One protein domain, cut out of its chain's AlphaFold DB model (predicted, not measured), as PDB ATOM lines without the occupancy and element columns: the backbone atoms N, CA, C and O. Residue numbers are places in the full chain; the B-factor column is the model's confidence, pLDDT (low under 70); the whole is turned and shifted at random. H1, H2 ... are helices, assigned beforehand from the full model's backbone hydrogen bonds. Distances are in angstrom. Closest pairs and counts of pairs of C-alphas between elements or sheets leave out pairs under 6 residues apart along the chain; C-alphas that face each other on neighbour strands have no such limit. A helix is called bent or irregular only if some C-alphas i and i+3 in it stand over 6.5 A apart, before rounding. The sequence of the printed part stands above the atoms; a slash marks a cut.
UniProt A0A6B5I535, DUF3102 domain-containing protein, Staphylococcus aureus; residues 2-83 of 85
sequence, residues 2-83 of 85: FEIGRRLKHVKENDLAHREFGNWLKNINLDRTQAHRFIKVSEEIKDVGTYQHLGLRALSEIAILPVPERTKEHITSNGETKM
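This is residues 2 to 83 of the 85 residues of the protein "DUF3102 domain-containing protein" of Staphylococcus aureus (UniProt A0A6B5I535). Helix H3 lies in the middle, with H1 packed on one side of it at a wide angle and H4 on another, while the short helix H2 sits at a corner by the first residues of H3. Beyond H4 the backbone leads through the small helix H5 into a long arm, residues 71 to 83, which folds back on itself and makes much of the model's length. The printed part has 82 residues with five named helices, H1 to H5 in order along the chain, and no named strand; its class is all helix. The whole is loose, with a radius of gyration of the C-alphas of 16.1 A, and spans 52 by 23 by 17 A.

Begin with the longest helix by residues, H1, residues 2 to 15. It touches H3, residues 32 to 44, about perpendicular at 75 degrees; look at the C-alphas of Gly 5 and Ile 39, their closest, 4.0 A apart. H3 is the hub, touching three other helices. With residues 37 to 41 alone it touches H4, residues 56 to 62, the same way at a steep tilt of 49 degrees; the closest C-alphas are those of Arg 37 and Ser 60, 5.6 A apart. With residues 32 to 35 alone H3 only just touches H2, residues 21 to 27, with 3 pairs of C-alphas within 8 A, and only at the corner by their link; the closest C-alphas are those of Leu 25 and Arg 32, 6.7 A apart. H1 and H2 are close but not clearly touching, with the C-alphas of Lys 12 and Phe 21 closest at 5.9 A. H5, residues 67 to 70, touches no helix, and it is only just apart from H4, the closest C-alphas being 8.5 A apart. In H1, H2, H3 and H4 every O i to N i+4 pair is within hydrogen-bond range; H5 is too short for such a pair.

Find C-alpha 2 at (8.014, -26.879, -1.794); from there H1 runs 19.2 A to C-alpha 15, neither bent nor irregular, but only just: C-alphas 12 and 15 are 6.2 A apart. H2 covers 10.0 A, and H3 runs 18.3 A from C-alpha 32 at (11.659, -17.385, 10.729). H4 measures 9.9 A and H5 5.1 A, ending at C-alpha 70, (20.328, -18.874, -13.791). Further on, residues 74 to 75 pair with residues 81 to 82, antiparallel.

The C-alphas of Ala 17 and Asn 78 are the two farthest apart, at 53.6 A. The printed part has no cut. The link from H3 to H4, 11 residues, is long; the other three are tight. Mean pLDDT of the printed part is 89.4, and no printed residue is under 70.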
ATOM      1  N   PHE A   2       8.733 -27.814  -0.910       87.56
ATOM      2  CA  PHE A   2       8.014 -26.879  -1.794       87.56
ATOM      3  C   PHE A   2       6.570 -26.593  -1.360       87.56
ATOM      4  O   PHE A   2       6.170 -25.438  -1.261       87.56
ATOM      5  N   GLU A   3       5.811 -27.637  -1.018       90.81
ATOM      6  CA  GLU A   3       4.431 -27.494  -0.533       90.81
ATOM      7  C   GLU A   3       4.333 -26.693   0.771       90.81
ATOM      8  O   GLU A   3       3.435 -25.874   0.936       90.81
ATOM      9  N   ILE A   4       5.305 -26.871   1.669       91.69
ATOM     10  CA  ILE A   4       5.392 -26.105   2.918       91.69
ATOM     11  C   ILE A   4       5.577 -24.622   2.586       91.69
ATOM     12  O   ILE A   4       4.852 -23.790   3.116       91.69
ATOM     13  N   GLY A   5       6.476 -24.290   1.654       92.88
ATOM     14  CA  GLY A   5       6.662 -22.917   1.181       92.88
ATOM     15  C   GLY A   5       5.385 -22.284   0.628       92.88
ATOM     16  O   GLY A   5       5.035 -21.176   1.033       92.88
ATOM     17  N   ARG A   6       4.641 -23.016  -0.215       94.31
ATOM     18  CA  ARG A   6       3.362 -22.547  -0.779       94.31
ATOM     19  C   ARG A   6       2.322 -22.263   0.303       94.31
ATOM     20  O   ARG A   6       1.693 -21.210   0.276       94.31
ATOM     21  N   ARG A   7       2.181 -23.161   1.283       95.12
ATOM     22  CA  ARG A   7       1.248 -22.978   2.407       95.12
ATOM     23  C   ARG A   7       1.647 -21.812   3.303       95.12
ATOM     24  O   ARG A   7       0.799 -21.002   3.652       95.12
ATOM     25  N   LEU A   8       2.934 -21.685   3.628       95.94
ATOM     26  CA  LEU A   8       3.444 -20.565   4.423       95.94
ATOM     27  C   LEU A   8       3.193 -19.219   3.734       95.94
ATOM     28  O   LEU A   8       2.816 -18.257   4.399       95.94
ATOM     29  N   LYS A   9       3.377 -19.154   2.410       94.88
ATOM     30  CA  LYS A   9       3.059 -17.964   1.616       94.88
ATOM     31  C   LYS A   9       1.567 -17.645   1.673       94.88
ATOM     32  O   LYS A   9       1.211 -16.511   1.968       94.88
ATOM     33  N   HIS A  10       0.717 -18.649   1.454       95.00
ATOM     34  CA  HIS A  10      -0.733 -18.471   1.488       95.00
ATOM     35  C   HIS A  10      -1.210 -17.910   2.832       95.00
ATOM     36  O   HIS A  10      -1.855 -16.866   2.845       95.00
ATOM     37  N   VAL A  11      -0.800 -18.527   3.943       94.44
ATOM     38  CA  VAL A  11      -1.150 -18.072   5.299       94.44
ATOM     39  C   VAL A  11      -0.671 -16.641   5.545       94.44
ATOM     40  O   VAL A  11      -1.404 -15.811   6.073       94.44
ATOM     41  N   LYS A  12       0.560 -16.320   5.129       93.06
ATOM     42  CA  LYS A  12       1.133 -14.978   5.285       93.06
ATOM     43  C   LYS A  12       0.358 -13.901   4.520       93.06
ATOM     44  O   LYS A  12       0.300 -12.771   4.991       93.06
ATOM     45  N   GLU A  13      -0.143 -14.221   3.329       92.88
ATOM     46  CA  GLU A  13      -0.784 -13.256   2.427       92.88
ATOM     47  C   GLU A  13      -2.299 -13.150   2.626       92.88
ATOM     48  O   GLU A  13      -2.856 -12.086   2.367       92.88
ATOM     49  N   ASN A  14      -2.954 -14.224   3.077       93.06
ATOM     50  CA  ASN A  14      -4.418 -14.321   3.100       93.06
ATOM     51  C   ASN A  14      -4.992 -14.453   4.516       93.06
ATOM     52  O   ASN A  14      -6.043 -13.882   4.791       93.06
ATOM     53  N   ASP A  15      -4.303 -15.153   5.422       90.44
ATOM     54  CA  ASP A  15      -4.879 -15.546   6.718       90.44
ATOM     55  C   ASP A  15      -4.404 -14.674   7.889       90.44
ATOM     56  O   ASP A  15      -4.952 -14.751   8.990       90.44
ATOM     57  N   LEU A  16      -3.365 -13.856   7.688       91.31
ATOM     58  CA  LEU A  16      -2.718 -13.100   8.756       91.31
ATOM     59  C   LEU A  16      -2.698 -11.597   8.485       91.31
ATOM     60  O   LEU A  16      -2.331 -11.132   7.408       91.31
ATOM     61  N   ALA A  17      -3.011 -10.825   9.527       86.62
ATOM     62  CA  ALA A  17      -2.845  -9.380   9.512       86.62
ATOM     63  C   ALA A  17      -1.358  -8.981   9.430       86.62
ATOM     64  O   ALA A  17      -0.441  -9.748   9.752       86.62
ATOM     65  N   HIS A  18      -1.104  -7.738   9.009       78.25
ATOM     66  CA  HIS A  18       0.255  -7.220   8.882       78.25
ATOM     67  C   HIS A  18       1.022  -7.366  10.211       78.25
ATOM     68  O   HIS A  18       0.570  -6.886  11.243       78.25
ATOM     69  N   ARG A  19       2.212  -7.988  10.156       83.38
ATOM     70  CA  ARG A  19       3.128  -8.299  11.285       83.38
ATOM     71  C   ARG A  19       2.779  -9.511  12.160       83.38
ATOM     72  O   ARG A  19       3.630  -9.900  12.956       83.38
ATOM     73  N   GLU A  20       1.663 -10.200  11.931       92.81
ATOM     74  CA  GLU A  20       1.298 -11.396  12.719       92.81
ATOM     75  C   GLU A  20       2.087 -12.656  12.334       92.81
ATOM     76  O   GLU A  20       2.235 -13.584  13.131       92.81
ATOM     77  N   PHE A  21       2.681 -12.674  11.137       93.25
ATOM     78  CA  PHE A  21       3.406 -13.838  10.621       93.25
ATOM     79  C   PHE A  21       4.510 -14.338  11.561       93.25
ATOM     80  O   PHE A  21       4.646 -15.538  11.767       93.25
ATOM     81  N   GLY A  22       5.271 -13.438  12.192       92.69
ATOM     82  CA  GLY A  22       6.333 -13.834  13.121       92.69
ATOM     83  C   GLY A  22       5.819 -14.529  14.387       92.69
ATOM     84  O   GLY A  22       6.463 -15.459  14.869       92.69
ATOM     85  N   ASN A  23       4.667 -14.102  14.911       93.62
ATOM     86  CA  ASN A  23       4.046 -14.716  16.086       93.62
ATOM     87  C   ASN A  23       3.430 -16.068  15.730       93.62
ATOM     88  O   ASN A  23       3.640 -17.049  16.440       93.62
ATOM     89  N   TRP A  24       2.757 -16.147  14.583       95.56
ATOM     90  CA  TRP A  24       2.210 -17.399  14.078       95.56
ATOM     91  C   TRP A  24       3.294 -18.469  13.871       95.56
ATOM     92  O   TRP A  24       3.126 -19.607  14.303       95.56
ATOM     93  N   LEU A  25       4.449 -18.091  13.311       96.00
ATOM     94  CA  LEU A  25       5.594 -18.994  13.157       96.00
ATOM     95  C   LEU A  25       6.099 -19.555  14.495       96.00
ATOM     96  O   LEU A  25       6.404 -20.743  14.581       96.00
ATOM     97  N   LYS A  26       6.140 -18.733  15.553       94.44
ATOM     98  CA  LYS A  26       6.502 -19.198  16.904       94.44
ATOM     99  C   LYS A  26       5.497 -20.217  17.439       94.44
ATOM    100  O   LYS A  26       5.916 -21.214  18.016       94.44
ATOM    101  N   ASN A  27       4.201 -20.005  17.202       95.00
ATOM    102  CA  ASN A  27       3.146 -20.922  17.652       95.00
ATOM    103  C   ASN A  27       3.257 -22.311  17.007       95.00
ATOM    104  O   ASN A  27       2.933 -23.306  17.646       95.00
ATOM    105  N   ILE A  28       3.749 -22.391  15.768       94.62
ATOM    106  CA  ILE A  28       4.009 -23.664  15.075       94.62
ATOM    107  C   ILE A  28       5.456 -24.161  15.243       94.62
ATOM    108  O   ILE A  28       5.868 -25.091  14.552       94.62
ATOM    109  N   ASN A  29       6.233 -23.536  16.138       95.19
ATOM    110  CA  ASN A  29       7.640 -23.839  16.409       95.19
ATOM    111  C   ASN A  29       8.531 -23.860  15.148       95.19
ATOM    112  O   ASN A  29       9.410 -24.709  14.993       95.19
ATOM    113  N   LEU A  30       8.290 -22.926  14.223       95.44
ATOM    114  CA  LEU A  30       9.058 -22.791  12.993       95.44
ATOM    115  C   LEU A  30       9.939 -21.544  13.047       95.44
ATOM    116  O   LEU A  30       9.466 -20.425  13.243       95.44
ATOM    117  N   ASP A  31      11.238 -21.733  12.819       95.12
ATOM    118  CA  ASP A  31      12.170 -20.617  12.711       95.12
ATOM    119  C   ASP A  31      11.825 -19.714  11.517       95.12
ATOM    120  O   ASP A  31      11.518 -20.169  10.408       95.12
ATOM    121  N   ARG A  32      11.942 -18.403  11.737       94.19
ATOM    122  CA  ARG A  32      11.659 -17.385  10.729       94.19
ATOM    123  C   ARG A  32      12.547 -17.547   9.498       94.19
ATOM    124  O   ARG A  32      12.047 -17.440   8.380       94.19
ATOM    125  N   THR A  33      13.835 -17.826   9.672       94.38
ATOM    126  CA  THR A  33      14.763 -17.981   8.541       94.38
ATOM    127  C   THR A  33      14.384 -19.192   7.698       94.38
ATOM    128  O   THR A  33      14.308 -19.089   6.473       94.38
ATOM    129  N   GLN A  34      14.072 -20.322   8.336       95.00
ATOM    130  CA  GLN A  34      13.574 -21.509   7.641       95.00
ATOM    131  C   GLN A  34      12.269 -21.228   6.890       95.00
ATOM    132  O   GLN A  34      12.175 -21.556   5.708       95.00
ATOM    133  N   ALA A  35      11.300 -20.558   7.522       95.81
ATOM    134  CA  ALA A  35      10.036 -20.193   6.885       95.81
ATOM    135  C   ALA A  35      10.241 -19.339   5.623       95.81
ATOM    136  O   ALA A  35       9.680 -19.632   4.567       95.81
ATOM    137  N   HIS A  36      11.097 -18.317   5.706       95.00
ATOM    138  CA  HIS A  36      11.432 -17.478   4.557       95.00
ATOM    139  C   HIS A  36      12.145 -18.263   3.446       95.00
ATOM    140  O   HIS A  36      11.823 -18.067   2.275       95.00
ATOM    141  N   ARG A  37      13.060 -19.180   3.789       95.50
ATOM    142  CA  ARG A  37      13.717 -20.058   2.806       95.50
ATOM    143  C   ARG A  37      12.716 -20.965   2.098       95.50
ATOM    144  O   ARG A  37      12.776 -21.074   0.880       95.50
ATOM    145  N   PHE A  38      11.777 -21.571   2.827       95.50
ATOM    146  CA  PHE A  38      10.725 -22.393   2.226       95.50
ATOM    147  C   PHE A  38       9.879 -21.601   1.231       95.50
ATOM    148  O   PHE A  38       9.675 -22.065   0.108       95.50
ATOM    149  N   ILE A  39       9.423 -20.406   1.625       95.12
ATOM    150  CA  ILE A  39       8.650 -19.517   0.748       95.12
ATOM    151  C   ILE A  39       9.468 -19.193  -0.506       95.12
ATOM    152  O   ILE A  39       9.025 -19.511  -1.607       95.12
ATOM    153  N   LYS A  40      10.693 -18.676  -0.344       94.25
ATOM    154  CA  LYS A  40      11.554 -18.273  -1.464       94.25
ATOM    155  C   LYS A  40      11.815 -19.426  -2.434       94.25
ATOM    156  O   LYS A  40      11.665 -19.257  -3.637       94.25
ATOM    157  N   VAL A  41      12.130 -20.616  -1.921       93.44
ATOM    158  CA  VAL A  41      12.326 -21.823  -2.742       93.44
ATOM    159  C   VAL A  41      11.067 -22.166  -3.538       93.44
ATOM    160  O   VAL A  41      11.163 -22.453  -4.724       93.44
ATOM    161  N   SER A  42       9.880 -22.097  -2.927       92.88
ATOM    162  CA  SER A  42       8.616 -22.389  -3.622       92.88
ATOM    163  C   SER A  42       8.215 -21.339  -4.669       92.88
ATOM    164  O   SER A  42       7.492 -21.639  -5.624       92.88
ATOM    165  N   GLU A  43       8.671 -20.099  -4.504       91.88
ATOM    166  CA  GLU A  43       8.424 -19.023  -5.461       91.88
ATOM    167  C   GLU A  43       9.320 -19.152  -6.693       91.88
ATOM    168  O   GLU A  43       8.825 -19.032  -7.813       91.88
ATOM    169  N   GLU A  44      10.598 -19.452  -6.474       90.31
ATOM    170  CA  GLU A  44      11.658 -19.387  -7.482       90.31
ATOM    171  C   GLU A  44      11.875 -20.706  -8.233       90.31
ATOM    172  O   GLU A  44      12.184 -20.693  -9.420       90.31
ATOM    173  N   ILE A  45      11.706 -21.847  -7.559       88.06
ATOM    174  CA  ILE A  45      11.972 -23.172  -8.125       88.06
ATOM    175  C   ILE A  45      10.635 -23.853  -8.436       88.06
ATOM    176  O   ILE A  45       9.886 -24.227  -7.529       88.06
ATOM    177  N   LYS A  46      10.321 -23.989  -9.731       82.00
ATOM    178  CA  LYS A  46       9.072 -24.606 -10.219       82.00
ATOM    179  C   LYS A  46       9.204 -26.100 -10.492       82.00
ATOM    180  O   LYS A  46       8.257 -26.839 -10.230       82.00
ATOM    181  N   ASP A  47      10.362 -26.535 -10.977       81.12
ATOM    182  CA  ASP A  47      10.636 -27.951 -11.188       81.12
ATOM    183  C   ASP A  47      11.040 -28.606  -9.867       81.12
ATOM    184  O   ASP A  47      12.114 -28.368  -9.331       81.12
ATOM    185  N   VAL A  48      10.158 -29.429  -9.311       77.06
ATOM    186  CA  VAL A  48      10.426 -30.157  -8.066       77.06
ATOM    187  C   VAL A  48      11.251 -31.421  -8.323       77.06
ATOM    188  O   VAL A  48      12.002 -31.838  -7.440       77.06
ATOM    189  N   GLY A  49      11.129 -32.028  -9.507       82.38
ATOM    190  CA  GLY A  49      11.713 -33.333  -9.818       82.38
ATOM    191  C   GLY A  49      13.237 -33.294  -9.822       82.38
ATOM    192  O   GLY A  49      13.877 -34.118  -9.167       82.38
ATOM    193  N   THR A  50      13.810 -32.277 -10.467       79.94
ATOM    194  CA  THR A  50      15.268 -32.076 -10.556       79.94
ATOM    195  C   THR A  50      15.929 -31.874  -9.189       79.94
ATOM    196  O   THR A  50      17.082 -32.247  -8.975       79.94
ATOM    197  N   TYR A  51      15.192 -31.326  -8.222       84.00
ATOM    198  CA  TYR A  51      15.752 -30.838  -6.963       84.00
ATOM    199  C   TYR A  51      15.269 -31.589  -5.717       84.00
ATOM    200  O   TYR A  51      15.596 -31.200  -4.594       84.00
ATOM    201  N   GLN A  52      14.511 -32.675  -5.890       84.44
ATOM    202  CA  GLN A  52      13.846 -33.396  -4.798       84.44
ATOM    203  C   GLN A  52      14.797 -33.922  -3.707       84.44
ATOM    204  O   GLN A  52      14.386 -34.067  -2.557       84.44
ATOM    205  N   HIS A  53      16.064 -34.172  -4.049       88.38
ATOM    206  CA  HIS A  53      17.079 -34.689  -3.125       88.38
ATOM    207  C   HIS A  53      17.933 -33.597  -2.462       88.38
ATOM    208  O   HIS A  53      18.748 -33.903  -1.593       88.38
ATOM    209  N   LEU A  54      17.770 -32.325  -2.843       90.88
ATOM    210  CA  LEU A  54      18.547 -31.238  -2.253       90.88
ATOM    211  C   LEU A  54      17.953 -30.769  -0.920       90.88
ATOM    212  O   LEU A  54      16.743 -30.610  -0.751       90.88
ATOM    213  N   GLY A  55      18.837 -30.481   0.033       92.44
ATOM    214  CA  GLY A  55      18.461 -29.880   1.310       92.44
ATOM    215  C   GLY A  55      18.039 -28.412   1.175       92.44
ATOM    216  O   GLY A  55      18.458 -27.706   0.255       92.44
ATOM    217  N   LEU A  56      17.272 -27.915   2.155       91.94
ATOM    218  CA  LEU A  56      16.728 -26.548   2.164       91.94
ATOM    219  C   LEU A  56      17.800 -25.472   1.974       91.94
ATOM    220  O   LEU A  56      17.551 -24.477   1.302       91.94
ATOM    221  N   ARG A  57      18.984 -25.663   2.569       93.19
ATOM    222  CA  ARG A  57      20.089 -24.706   2.460       93.19
ATOM    223  C   ARG A  57      20.538 -24.550   1.009       93.19
ATOM    224  O   ARG A  57      20.487 -23.442   0.496       93.19
ATOM    225  N   ALA A  58      20.897 -25.649   0.345       93.12
ATOM    226  CA  ALA A  58      21.321 -25.630  -1.056       93.12
ATOM    227  C   ALA A  58      20.239 -25.021  -1.960       93.12
ATOM    228  O   ALA A  58      20.529 -24.145  -2.768       93.12
ATOM    229  N   LEU A  59      18.978 -25.406  -1.748       92.62
ATOM    230  CA  LEU A  59      17.849 -24.844  -2.488       92.62
ATOM    231  C   LEU A  59      17.693 -23.341  -2.275       92.62
ATOM    232  O   LEU A  59      17.431 -22.618  -3.229       92.62
ATOM    233  N   SER A  60      17.862 -22.861  -1.042       93.31
ATOM    234  CA  SER A  60      17.761 -21.431  -0.758       93.31
ATOM    235  C   SER A  60      18.875 -20.621  -1.411       93.31
ATOM    236  O   SER A  60      18.592 -19.528  -1.883       93.31
ATOM    237  N   GLU A  61      20.095 -21.163  -1.497       92.50
ATOM    238  CA  GLU A  61      21.201 -20.508  -2.207       92.50
ATOM    239  C   GLU A  61      20.923 -20.446  -3.721       92.50
ATOM    240  O   GLU A  61      21.061 -19.395  -4.342       92.50
ATOM    241  N   ILE A  62      20.428 -21.539  -4.317       90.00
ATOM    242  CA  ILE A  62      20.028 -21.565  -5.737       90.00
ATOM    243  C   ILE A  62      18.907 -20.546  -6.002       90.00
ATOM    244  O   ILE A  62      18.957 -19.783  -6.968       90.00
ATOM    245  N   ALA A  63      17.916 -20.477  -5.110       90.31
ATOM    246  CA  ALA A  63      16.768 -19.580  -5.219       90.31
ATOM    247  C   ALA A  63      17.103 -18.087  -5.030       90.31
ATOM    248  O   ALA A  63      16.234 -17.242  -5.263       90.31
ATOM    249  N   ILE A  64      18.323 -17.727  -4.618       91.56
ATOM    250  CA  ILE A  64      18.780 -16.326  -4.559       91.56
ATOM    251  C   ILE A  64      19.766 -15.968  -5.669       91.56
ATOM    252  O   ILE A  64      20.105 -14.792  -5.799       91.56
ATOM    253  N   LEU A  65      20.186 -16.934  -6.497       90.25
ATOM    254  CA  LEU A  65      21.007 -16.635  -7.670       90.25
ATOM    255  C   LEU A  65      20.286 -15.601  -8.548       90.25
ATOM    256  O   LEU A  65      19.081 -15.765  -8.778       90.25
ATOM    257  N   PRO A  66      20.969 -14.555  -9.040       84.62
ATOM    258  CA  PRO A  66      20.375 -13.608  -9.972       84.62
ATOM    259  C   PRO A  66      19.816 -14.333 -11.199       84.62
ATOM    260  O   PRO A  66      20.453 -15.243 -11.721       84.62
ATOM    261  N   VAL A  67      18.657 -13.895 -11.695       78.12
ATOM    262  CA  VAL A  67      18.048 -14.424 -12.930       78.12
ATOM    263  C   VAL A  67      19.050 -14.574 -14.088       78.12
ATOM    264  O   VAL A  67      19.072 -15.659 -14.662       78.12
ATOM    265  N   PRO A  68      19.923 -13.590 -14.410       82.38
ATOM    266  CA  PRO A  68      20.881 -13.753 -15.510       82.38
ATOM    267  C   PRO A  68      21.883 -14.897 -15.294       82.38
ATOM    268  O   PRO A  68      22.256 -15.573 -16.249       82.38
ATOM    269  N   GLU A  69      22.283 -15.162 -14.047       80.19
ATOM    270  CA  GLU A  69      23.183 -16.277 -13.725       80.19
ATOM    271  C   GLU A  69      22.467 -17.629 -13.842       80.19
ATOM    272  O   GLU A  69      23.087 -18.632 -14.187       80.19
ATOM    273  N   ARG A  70      21.145 -17.662 -13.622       74.94
ATOM    274  CA  ARG A  70      20.328 -18.874 -13.791       74.94
ATOM    275  C   ARG A  70      20.044 -19.235 -15.238       74.94
ATOM    276  O   ARG A  70      19.581 -20.338 -15.465       74.94
ATOM    277  N   THR A  71      20.266 -18.331 -16.188       76.62
ATOM    278  CA  THR A  71      20.048 -18.577 -17.624       76.62
ATOM    279  C   THR A  71      21.355 -18.707 -18.395       76.62
ATOM    280  O   THR A  71      21.342 -18.823 -19.618       76.62
ATOM    281  N   LYS A  72      22.495 -18.646 -17.700       82.12
ATOM    282  CA  LYS A  72      23.810 -18.687 -18.322       82.12
ATOM    283  C   LYS A  72      24.058 -20.051 -18.956       82.12
ATOM    284  O   LYS A  72      23.903 -21.089 -18.311       82.12
ATOM    285  N   GLU A  73      24.458 -20.028 -20.219       83.38
ATOM    286  CA  GLU A  73      24.826 -21.228 -20.959       83.38
ATOM    287  C   GLU A  73      26.035 -21.909 -20.317       83.38
ATOM    288  O   GLU A  73      27.027 -21.262 -19.966       83.38
ATOM    289  N   HIS A  74      25.951 -23.229 -20.178       80.88
ATOM    290  CA  HIS A  74      27.037 -24.052 -19.672       80.88
ATOM    291  C   HIS A  74      27.508 -25.016 -20.754       80.88
ATOM    292  O   HIS A  74      26.712 -25.757 -21.332       80.88
ATOM    293  N   ILE A  75      28.817 -25.027 -20.997       87.06
ATOM    294  CA  ILE A  75      29.461 -26.012 -21.862       87.06
ATOM    295  C   ILE A  75      29.791 -27.228 -21.000       87.06
ATOM    296  O   ILE A  75      30.504 -27.129 -20.000       87.06
ATOM    297  N   THR A  76      29.237 -28.375 -21.369       83.00
ATOM    298  CA  THR A  76      29.499 -29.647 -20.691       83.00
ATOM    299  C   THR A  76      30.887 -30.180 -21.049       83.00
ATOM    300  O   THR A  76      31.489 -29.772 -22.042       83.00
ATOM    301  N   SER A  77      31.394 -31.152 -20.287       85.94
ATOM    302  CA  SER A  77      32.681 -31.813 -20.569       85.94
ATOM    303  C   SER A  77      32.759 -32.460 -21.961       85.94
ATOM    304  O   SER A  77      33.856 -32.697 -22.455       85.94
ATOM    305  N   ASN A  78      31.609 -32.701 -22.601       88.31
ATOM    306  CA  ASN A  78      31.499 -33.269 -23.945       88.31
ATOM    307  C   ASN A  78      31.360 -32.196 -25.045       88.31
ATOM    308  O   ASN A  78      31.160 -32.538 -26.205       88.31
ATOM    309  N   GLY A  79      31.431 -30.907 -24.699       87.44
ATOM    310  CA  GLY A  79      31.305 -29.793 -25.643       87.44
ATOM    311  C   GLY A  79      29.868 -29.391 -25.984       87.44
ATOM    312  O   GLY A  79      29.672 -28.453 -26.750       87.44
ATOM    313  N   GLU A  80      28.854 -30.051 -25.413       87.56
ATOM    314  CA  GLU A  80      27.456 -29.648 -25.604       87.56
ATOM    315  C   GLU A  80      27.131 -28.400 -24.779       87.56
ATOM    316  O   GLU A  80      27.393 -28.378 -23.572       87.56
ATOM    317  N   THR A  81      26.494 -27.410 -25.407       86.12
ATOM    318  CA  THR A  81      25.900 -26.260 -24.715       86.12
ATOM    319  C   THR A  81      24.555 -26.654 -24.118       86.12
ATOM    320  O   THR A  81      23.667 -27.142 -24.819       86.12
ATOM    321  N   LYS A  82      24.385 -26.429 -22.814       80.00
ATOM    322  CA  LYS A  82      23.113 -26.595 -22.107       80.00
ATOM    323  C   LYS A  82      22.677 -25.259 -21.529       80.00
ATOM    324  O   LYS A  82      23.448 -24.584 -20.844       80.00
ATOM    325  N   MET A  83      21.420 -24.913 -21.771       74.25
ATOM    326  CA  MET A  83      20.743 -23.895 -20.984       74.25
ATOM    327  C   MET A  83      20.234 -24.563 -19.704       74.25
ATOM    328  O   MET A  83      19.634 -25.635 -19.788       74.25
TER     329      MET A  83